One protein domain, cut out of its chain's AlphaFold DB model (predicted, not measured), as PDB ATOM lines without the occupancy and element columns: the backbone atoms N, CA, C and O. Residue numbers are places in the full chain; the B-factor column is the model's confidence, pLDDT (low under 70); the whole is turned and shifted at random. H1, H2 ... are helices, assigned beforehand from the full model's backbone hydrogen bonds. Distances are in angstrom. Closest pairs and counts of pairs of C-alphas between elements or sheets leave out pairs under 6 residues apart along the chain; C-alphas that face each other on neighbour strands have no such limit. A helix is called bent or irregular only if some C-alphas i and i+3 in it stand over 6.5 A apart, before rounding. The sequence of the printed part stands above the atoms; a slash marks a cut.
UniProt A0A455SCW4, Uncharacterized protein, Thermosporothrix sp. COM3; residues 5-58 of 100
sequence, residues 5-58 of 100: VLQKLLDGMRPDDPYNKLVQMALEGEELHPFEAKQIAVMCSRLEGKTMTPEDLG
ATOM      1  N   VAL A   5     301.211 139.431 300.013       94.81
ATOM      2  CA  VAL A   5     301.215 137.986 300.286       94.81
ATOM      3  C   VAL A   5     301.798 137.213 299.104       94.81
ATOM      4  O   VAL A   5     302.589 136.292 299.303       94.81
ATOM      5  N   LEU A   6     301.459 137.606 297.871       94.88
ATOM      6  CA  LEU A   6     302.044 137.009 296.666       94.88
ATOM      7  C   LEU A   6     303.540 137.321 296.552       94.88
ATOM      8  O   LEU A   6     304.319 136.435 296.209       94.88
ATOM      9  N   GLN A   7     303.958 138.545 296.895       95.56
ATOM     10  CA  GLN A   7     305.378 138.903 296.915       95.56
ATOM     11  C   GLN A   7     306.145 138.064 297.944       95.56
ATOM     12  O   GLN A   7     307.168 137.476 297.613       95.56
ATOM     13  N   LYS A   8     305.606 137.922 299.158       95.69
ATOM     14  CA  LYS A   8     306.194 137.084 300.213       95.69
ATOM     15  C   LYS A   8     306.283 135.610 299.802       95.69
ATOM     16  O   LYS A   8     307.253 134.940 300.147       95.69
ATOM     17  N   LEU A   9     305.285 135.102 299.071       95.38
ATOM     18  CA  LEU A   9     305.326 133.754 298.505       95.38
ATOM     19  C   LEU A   9     306.462 133.624 297.480       95.38
ATOM     20  O   LEU A   9     307.241 132.677 297.567       95.38
ATOM     21  N   LEU A  10     306.582 134.581 296.555       95.81
ATOM     22  CA  LEU A  10     307.619 134.592 295.522       95.81
ATOM     23  C   LEU A  10     309.032 134.674 296.113       95.81
ATOM     24  O   LEU A  10     309.920 133.948 295.673       95.81
ATOM     25  N   ASP A  11     309.231 135.510 297.134       95.25
ATOM     26  CA  ASP A  11     310.523 135.689 297.808       95.25
ATOM     27  C   ASP A  11     311.016 134.391 298.479       95.25
ATOM     28  O   ASP A  11     312.218 134.190 298.659       95.25
ATOM     29  N   GLY A  12     310.092 133.492 298.841       92.25
ATOM     30  CA  GLY A  12     310.390 132.174 299.402       92.25
ATOM     31  C   GLY A  12     310.606 131.065 298.366       92.25
ATOM     32  O   GLY A  12     310.937 129.941 298.749       92.25
ATOM     33  N   MET A  13     310.410 131.339 297.072       94.06
ATOM     34  CA  MET A  13     310.501 130.347 295.998       94.06
ATOM     35  C   MET A  13     311.862 130.374 295.308       94.06
ATOM     36  O   MET A  13     312.446 131.426 295.049       94.06
ATOM     37  N   ARG A  14     312.350 129.192 294.923       92.38
ATOM     38  CA  ARG A  14     313.529 129.101 294.058       92.38
ATOM     39  C   ARG A  14     313.156 129.464 292.611       92.38
ATOM     40  O   ARG A  14     312.018 129.219 292.213       92.38
ATOM     41  N   PRO A  15     314.089 130.004 291.805       89.44
ATOM     42  CA  PRO A  15     313.812 130.345 290.406       89.44
ATOM     43  C   PRO A  15     313.434 129.149 289.520       89.44
ATOM     44  O   PRO A  15     312.789 129.331 288.494       89.44
ATOM     45  N   ASP A  16     313.850 127.936 289.895       91.00
ATOM     46  CA  ASP A  16     313.529 126.684 289.204       91.00
ATOM     47  C   ASP A  16     312.208 126.052 289.673       91.00
ATOM     48  O   ASP A  16     311.794 125.024 289.135       91.00
ATOM     49  N   ASP A  17     311.533 126.652 290.658       90.81
ATOM     50  CA  ASP A  17     310.235 126.176 291.115       90.81
ATOM     51  C   ASP A  17     309.178 126.406 290.016       90.81
ATOM     52  O   ASP A  17     309.034 127.532 289.527       90.81
ATOM     53  N   PRO A  18     308.408 125.374 289.620       85.88
ATOM     54  CA  PRO A  18     307.392 125.507 288.579       85.88
ATOM     55  C   PRO A  18     306.317 126.554 288.912       85.88
ATOM     56  O   PRO A  18     305.712 127.113 287.999       85.88
ATOM     57  N   TYR A  19     306.097 126.859 290.195       91.56
ATOM     58  CA  TYR A  19     305.146 127.878 290.631       91.56
ATOM     59  C   TYR A  19     305.734 129.290 290.664       91.56
ATOM     60  O   TYR A  19     304.961 130.246 290.678       91.56
ATOM     61  N   ASN A  20     307.061 129.453 290.615       94.81
ATOM     62  CA  ASN A  20     307.704 130.771 290.643       94.81
ATOM     63  C   ASN A  20     307.176 131.661 289.509       94.81
ATOM     64  O   ASN A  20     306.692 132.768 289.749       94.81
ATOM     65  N   LYS A  21     307.168 131.125 288.283       93.50
ATOM     66  CA  LYS A  21     306.659 131.831 287.103       93.50
ATOM     67  C   LYS A  21     305.168 132.163 287.221       93.50
ATOM     68  O   LYS A  21     304.761 133.257 286.851       93.50
ATOM     69  N   LEU A  22     304.364 131.254 287.774       94.56
ATOM     70  CA  LEU A  22     302.924 131.475 287.952       94.56
ATOM     71  C   LEU A  22     302.638 132.600 288.958       94.56
ATOM     72  O   LEU A  22     301.744 133.413 288.740       94.56
ATOM     73  N   VAL A  23     303.415 132.688 290.041       95.62
ATOM     74  CA  VAL A  23     303.284 133.773 291.027       95.62
ATOM     75  C   VAL A  23     303.762 135.113 290.451       95.62
ATOM     76  O   VAL A  23     303.167 136.147 290.752       95.62
ATOM     77  N   GLN A  24     304.785 135.117 289.590       94.69
ATOM     78  CA  GLN A  24     305.190 136.322 288.855       94.69
ATOM     79  C   GLN A  24     304.073 136.821 287.931       94.69
ATOM     80  O   GLN A  24     303.676 137.978 288.046       94.69
ATOM     81  N   MET A  25     303.504 135.938 287.106       94.62
ATOM     82  CA  MET A  25     302.361 136.254 286.236       94.62
ATOM     83  C   MET A  25     301.177 136.818 287.043       94.62
ATOM     84  O   MET A  25     300.600 137.843 286.683       94.62
ATOM     85  N   ALA A  26     300.870 136.217 288.199       94.69
ATOM     86  CA  ALA A  26     299.846 136.723 289.114       94.69
ATOM     87  C   ALA A  26     300.124 138.153 289.608       94.69
ATOM     88  O   ALA A  26     299.219 138.986 289.650       94.69
ATOM     89  N   LEU A  27     301.369 138.450 289.995       94.81
ATOM     90  CA  LEU A  27     301.785 139.780 290.459       94.81
ATOM     91  C   LEU A  27     301.752 140.835 289.345       94.81
ATOM     92  O   LEU A  27     301.575 142.021 289.635       94.81
ATOM     93  N   GLU A  28     301.920 140.410 288.095       94.44
ATOM     94  CA  GLU A  28     301.798 141.237 286.891       94.44
ATOM     95  C   GLU A  28     300.335 141.446 286.464       94.44
ATOM     96  O   GLU A  28     300.048 142.323 285.649       94.44
ATOM     97  N   GLY A  29     299.397 140.722 287.085       92.88
ATOM     98  CA  GLY A  29     297.966 140.812 286.814       92.88
ATOM     99  C   GLY A  29     297.521 140.000 285.601       92.88
ATOM    100  O   GLY A  29     296.453 140.280 285.058       92.88
ATOM    101  N   GLU A  30     298.322 139.023 285.170       95.25
ATOM    102  CA  GLU A  30     297.952 138.120 284.084       95.25
ATOM    103  C   GLU A  30     296.852 137.140 284.508       95.25
ATOM    104  O   GLU A  30     296.736 136.750 285.676       95.25
ATOM    105  N   GLU A  31     296.043 136.723 283.533       95.56
ATOM    106  CA  GLU A  31     295.026 135.697 283.734       95.56
ATOM    107  C   GLU A  31     295.674 134.324 283.925       95.56
ATOM    108  O   GLU A  31     296.460 133.857 283.100       95.56
ATOM    109  N   LEU A  32     295.287 133.646 285.000       95.31
ATOM    110  CA  LEU A  32     295.722 132.295 285.316       95.31
ATOM    111  C   LEU A  32     294.626 131.283 285.034       95.31
ATOM    112  O   LEU A  32     293.436 131.555 285.214       95.31
ATOM    113  N   HIS A  33     295.015 130.061 284.688       94.94
ATOM    114  CA  HIS A  33     294.056 128.971 284.652       94.94
ATOM    115  C   HIS A  33     293.442 128.771 286.060       94.94
ATOM    116  O   HIS A  33     294.170 128.840 287.055       94.94
ATOM    117  N   PRO A  34     292.136 128.457 286.199       94.56
ATOM    118  CA  PRO A  34     291.491 128.310 287.511       94.56
ATOM    119  C   PRO A  34     292.210 127.360 288.472       94.56
ATOM    120  O   PRO A  34     292.281 127.605 289.675       94.56
ATOM    121  N   PHE A  35     292.779 126.277 287.940       93.25
ATOM    122  CA  PHE A  35     293.584 125.349 288.732       93.25
ATOM    123  C   PHE A  35     294.841 126.016 289.313       93.25
ATOM    124  O   PHE A  35     295.136 125.831 290.489       93.25
ATOM    125  N   GLU A  36     295.558 126.812 288.521       95.25
ATOM    126  CA  GLU A  36     296.780 127.509 288.942       95.25
ATOM    127  C   GLU A  36     296.460 128.555 290.011       95.25
ATOM    128  O   GLU A  36     297.106 128.589 291.058       95.25
ATOM    129  N   ALA A  37     295.394 129.332 289.801       95.56
ATOM    130  CA  ALA A  37     294.927 130.319 290.767       95.56
ATOM    131  C   ALA A  37     294.563 129.673 292.117       95.56
ATOM    132  O   ALA A  37     294.964 130.162 293.175       95.56
ATOM    133  N   LYS A  38     293.874 128.521 292.093       94.94
ATOM    134  CA  LYS A  38     293.561 127.734 293.298       94.94
ATOM    135  C   LYS A  38     294.821 127.212 293.993       94.94
ATOM    136  O   LYS A  38     294.899 127.277 295.218       94.94
ATOM    137  N   GLN A  39     295.818 126.726 293.250       95.12
ATOM    138  CA  GLN A  39     297.086 126.276 293.844       95.12
ATOM    139  C   GLN A  39     297.824 127.427 294.537       95.12
ATOM    140  O   GLN A  39     298.260 127.271 295.679       95.12
ATOM    141  N   ILE A  40     297.905 128.597 293.895       96.00
ATOM    142  CA  ILE A  40     298.504 129.797 294.498       96.00
ATOM    143  C   ILE A  40     297.752 130.192 295.770       96.00
ATOM    144  O   ILE A  40     298.380 130.375 296.812       96.00
ATOM    145  N   ALA A  41     296.417 130.227 295.728       95.81
ATOM    146  CA  ALA A  41     295.598 130.543 296.894       95.81
ATOM    147  C   ALA A  41     295.840 129.588 298.073       95.81
ATOM    148  O   ALA A  41     295.974 130.029 299.218       95.81
ATOM    149  N   VAL A  42     295.989 128.288 297.809       96.06
ATOM    150  CA  VAL A  42     296.333 127.288 298.831       96.06
ATOM    151  C   VAL A  42     297.735 127.519 299.402       96.06
ATOM    152  O   VAL A  42     297.922 127.418 300.617       96.06
ATOM    153  N   MET A  43     298.725 127.836 298.566       95.94
ATOM    154  CA  MET A  43     300.082 128.133 299.034       95.94
ATOM    155  C   MET A  43     300.114 129.387 299.915       95.94
ATOM    156  O   MET A  43     300.677 129.347 301.010       95.94
ATOM    157  N   CYS A  44     299.440 130.459 299.498       96.12
ATOM    158  CA  CYS A  44     299.278 131.671 300.298       96.12
ATOM    159  C   CYS A  44     298.523 131.398 301.603       96.12
ATOM    160  O   CYS A  44     298.927 131.884 302.655       96.12
ATOM    161  N   SER A  45     297.486 130.557 301.565       96.56
ATOM    162  CA  SER A  45     296.735 130.184 302.766       96.56
ATOM    163  C   SER A  45     297.624 129.513 303.813       96.56
ATOM    164  O   SER A  45     297.540 129.803 305.005       96.56
ATOM    165  N   ARG A  46     298.516 128.619 303.365       95.38
ATOM    166  CA  ARG A  46     299.498 127.950 304.234       95.38
ATOM    167  C   ARG A  46     300.533 128.929 304.781       95.38
ATOM    168  O   ARG A  46     300.897 128.815 305.945       95.38
ATOM    169  N   LEU A  47     300.982 129.875 303.957       95.00
ATOM    170  CA  LEU A  47     301.950 130.901 304.343       95.00
ATOM    171  C   LEU A  47     301.395 131.854 305.411       95.00
ATOM    172  O   LEU A  47     302.107 132.219 306.343       95.00
ATOM    173  N   GLU A  48     300.128 132.241 305.273       95.62
ATOM    174  CA  GLU A  48     299.458 133.201 306.157       95.62
ATOM    175  C   GLU A  48     298.723 132.537 307.332       95.62
ATOM    176  O   GLU A  48     298.238 133.226 308.228       95.62
ATOM    177  N   GLY A  49     298.624 131.204 307.344       95.12
ATOM    178  CA  GLY A  49     297.928 130.453 308.392       95.12
ATOM    179  C   GLY A  49     296.412 130.681 308.421       95.12
ATOM    180  O   GLY A  49     295.778 130.448 309.449       95.12
ATOM    181  N   LYS A  50     295.821 131.138 307.313       95.19
ATOM    182  CA  LYS A  50     294.379 131.388 307.164       95.19
ATOM    183  C   LYS A  50     293.915 131.003 305.765       95.19
ATOM    184  O   LYS A  50     294.685 131.098 304.821       95.19
ATOM    185  N   THR A  51     292.659 130.597 305.619       95.56
ATOM    186  CA  THR A  51     292.080 130.311 304.300       95.56
ATOM    187  C   THR A  51     292.016 131.584 303.457       95.56
ATOM    188  O   THR A  51     291.569 132.619 303.948       95.56
ATOM    189  N   MET A  52     292.452 131.490 302.204       95.06
ATOM    190  CA  MET A  52     292.378 132.543 301.193       95.06
ATOM    191  C   MET A  52     291.839 131.953 299.892       95.06
ATOM    192  O   MET A  52     292.155 130.811 299.544       95.06
ATOM    193  N   THR A  53     291.051 132.733 299.166       95.00
ATOM    194  CA  THR A  53     290.589 132.401 297.815       95.00
ATOM    195  C   THR A  53     291.416 133.144 296.755       95.00
ATOM    196  O   THR A  53     292.165 134.071 297.086       95.00
ATOM    197  N   PRO A  54     291.322 132.762 295.468       95.06
ATOM    198  CA  PRO A  54     291.903 133.555 294.387       95.06
ATOM    199  C   PRO A  54     291.457 135.025 294.406       95.06
ATOM    200  O   PRO A  54     292.273 135.917 294.174       95.06
ATOM    201  N   GLU A  55     290.193 135.286 294.742       94.31
ATOM    202  CA  GLU A  55     289.609 136.626 294.828       94.31
ATOM    203  C   GLU A  55     290.206 137.440 295.980       94.31
ATOM    204  O   GLU A  55     290.536 138.609 295.782       94.31
ATOM    205  N   ASP A  56     290.425 136.823 297.149       95.00
ATOM    206  CA  ASP A  56     291.096 137.474 298.289       95.00
ATOM    207  C   ASP A  56     292.508 137.957 297.924       95.00
ATOM    208  O   ASP A  56     293.022 138.930 298.479       95.00
ATOM    209  N   LEU A  57     293.148 137.257 296.986       94.31
ATOM    210  CA  LEU A  57     294.480 137.569 296.483       94.31
ATOM    211  C   LEU A  57     294.463 138.496 295.259       94.31
ATOM    212  O   LEU A  57     295.529 138.920 294.809       94.31
ATOM    213  N   GLY A  58     293.286 138.844 294.734       94.06
ATOM    214  CA  GLY A  58     293.147 139.650 293.524       94.06
ATOM    215  C   GLY A  58     293.677 138.958 292.265       94.06
ATOM    216  O   GLY A  58     294.116 139.642 291.342       94.06
TER     217      GLY A  58
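AT A GLANCE: This is residues 5 to 58 of the 100 residues of an uncharacterized protein of Thermosporothrix sp. COM3 (UniProt A0A455SCW4). Three short helices make a small cluster in which the centres of H1, H2 and H3 form a triangle and no two helices lie side by side: H1 and H2 meet at a steep tilt, and the longest helix, H3, stands about perpendicular to each of them. After H3 the last stretch, residues 49 to 58, has no named element and folds back beside H3. The printed part has 54 residues with three named helices, in the order H1, H2, H3, and no named strand; the class is all helix. The whole is compact, with a radius of gyration of the C-alphas of 10.0 A, and its outline is rounded, spanning 26 by 22 by 16 A.

HOW THE PARTS SIT: H1, residues 5 to 11, touches H2, residues 18 to 28; their closest C-alphas, those of Leu 10 and Asn 20, are 6.2 A apart. The two run opposite ways at a steep tilt of 50 degrees. H1 also touches H3, residues 34 to 48, which meets it with residues 43 to 48 alone; the closest C-alphas, those of Val 5 and Cys 44, are 6.6 A apart. These two helices are about perpendicular, at 86 degrees. H2 and H3 only just touch, with 3 pairs of C-alphas within 8 A, and H3 does so with residues 36 to 40 alone. Their closest C-alphas are those of Val 23 and Ile 40, 7.1 A apart, and their lines are about perpendicular, at 88 degrees. The helix packing is mostly crossed: none of the three touching pairs is at a shallow tilt. In H1 and H3 every O i to N i+4 pair is within hydrogen-bond range; in H2 it is 6 of 7.

IN THESE COORDINATES: H1 begins at C-alpha 5, at (301.215, 137.986, 300.286), and measures 9.9 A from first to last C-alpha. H2 runs from Pro 18, with its C-alpha at (307.392, 125.507, 288.579), to Glu 28, over 16.8 A. It is irregular, but only just: C-alphas 18 and 21 are 6.54 A apart. H3 runs from Pro 34 to Glu 48, over 20.9 A, and ends at C-alpha 48, at (299.458, 133.201, 306.157).

THE WHOLE: The two C-alphas farthest apart, those of Asp 16 and Lys 50, are 26.7 A from each other, while the first and last printed C-alphas, those of Val 5 and Gly 58, are 10.7 A apart. The link from H1 to H2 is short, with 6 residues, and the link from H2 to H3 is tight, with 5; no link is long. The printed part has no cut. The mean pLDDT of the printed part is 94.4, and no printed residue is under 70.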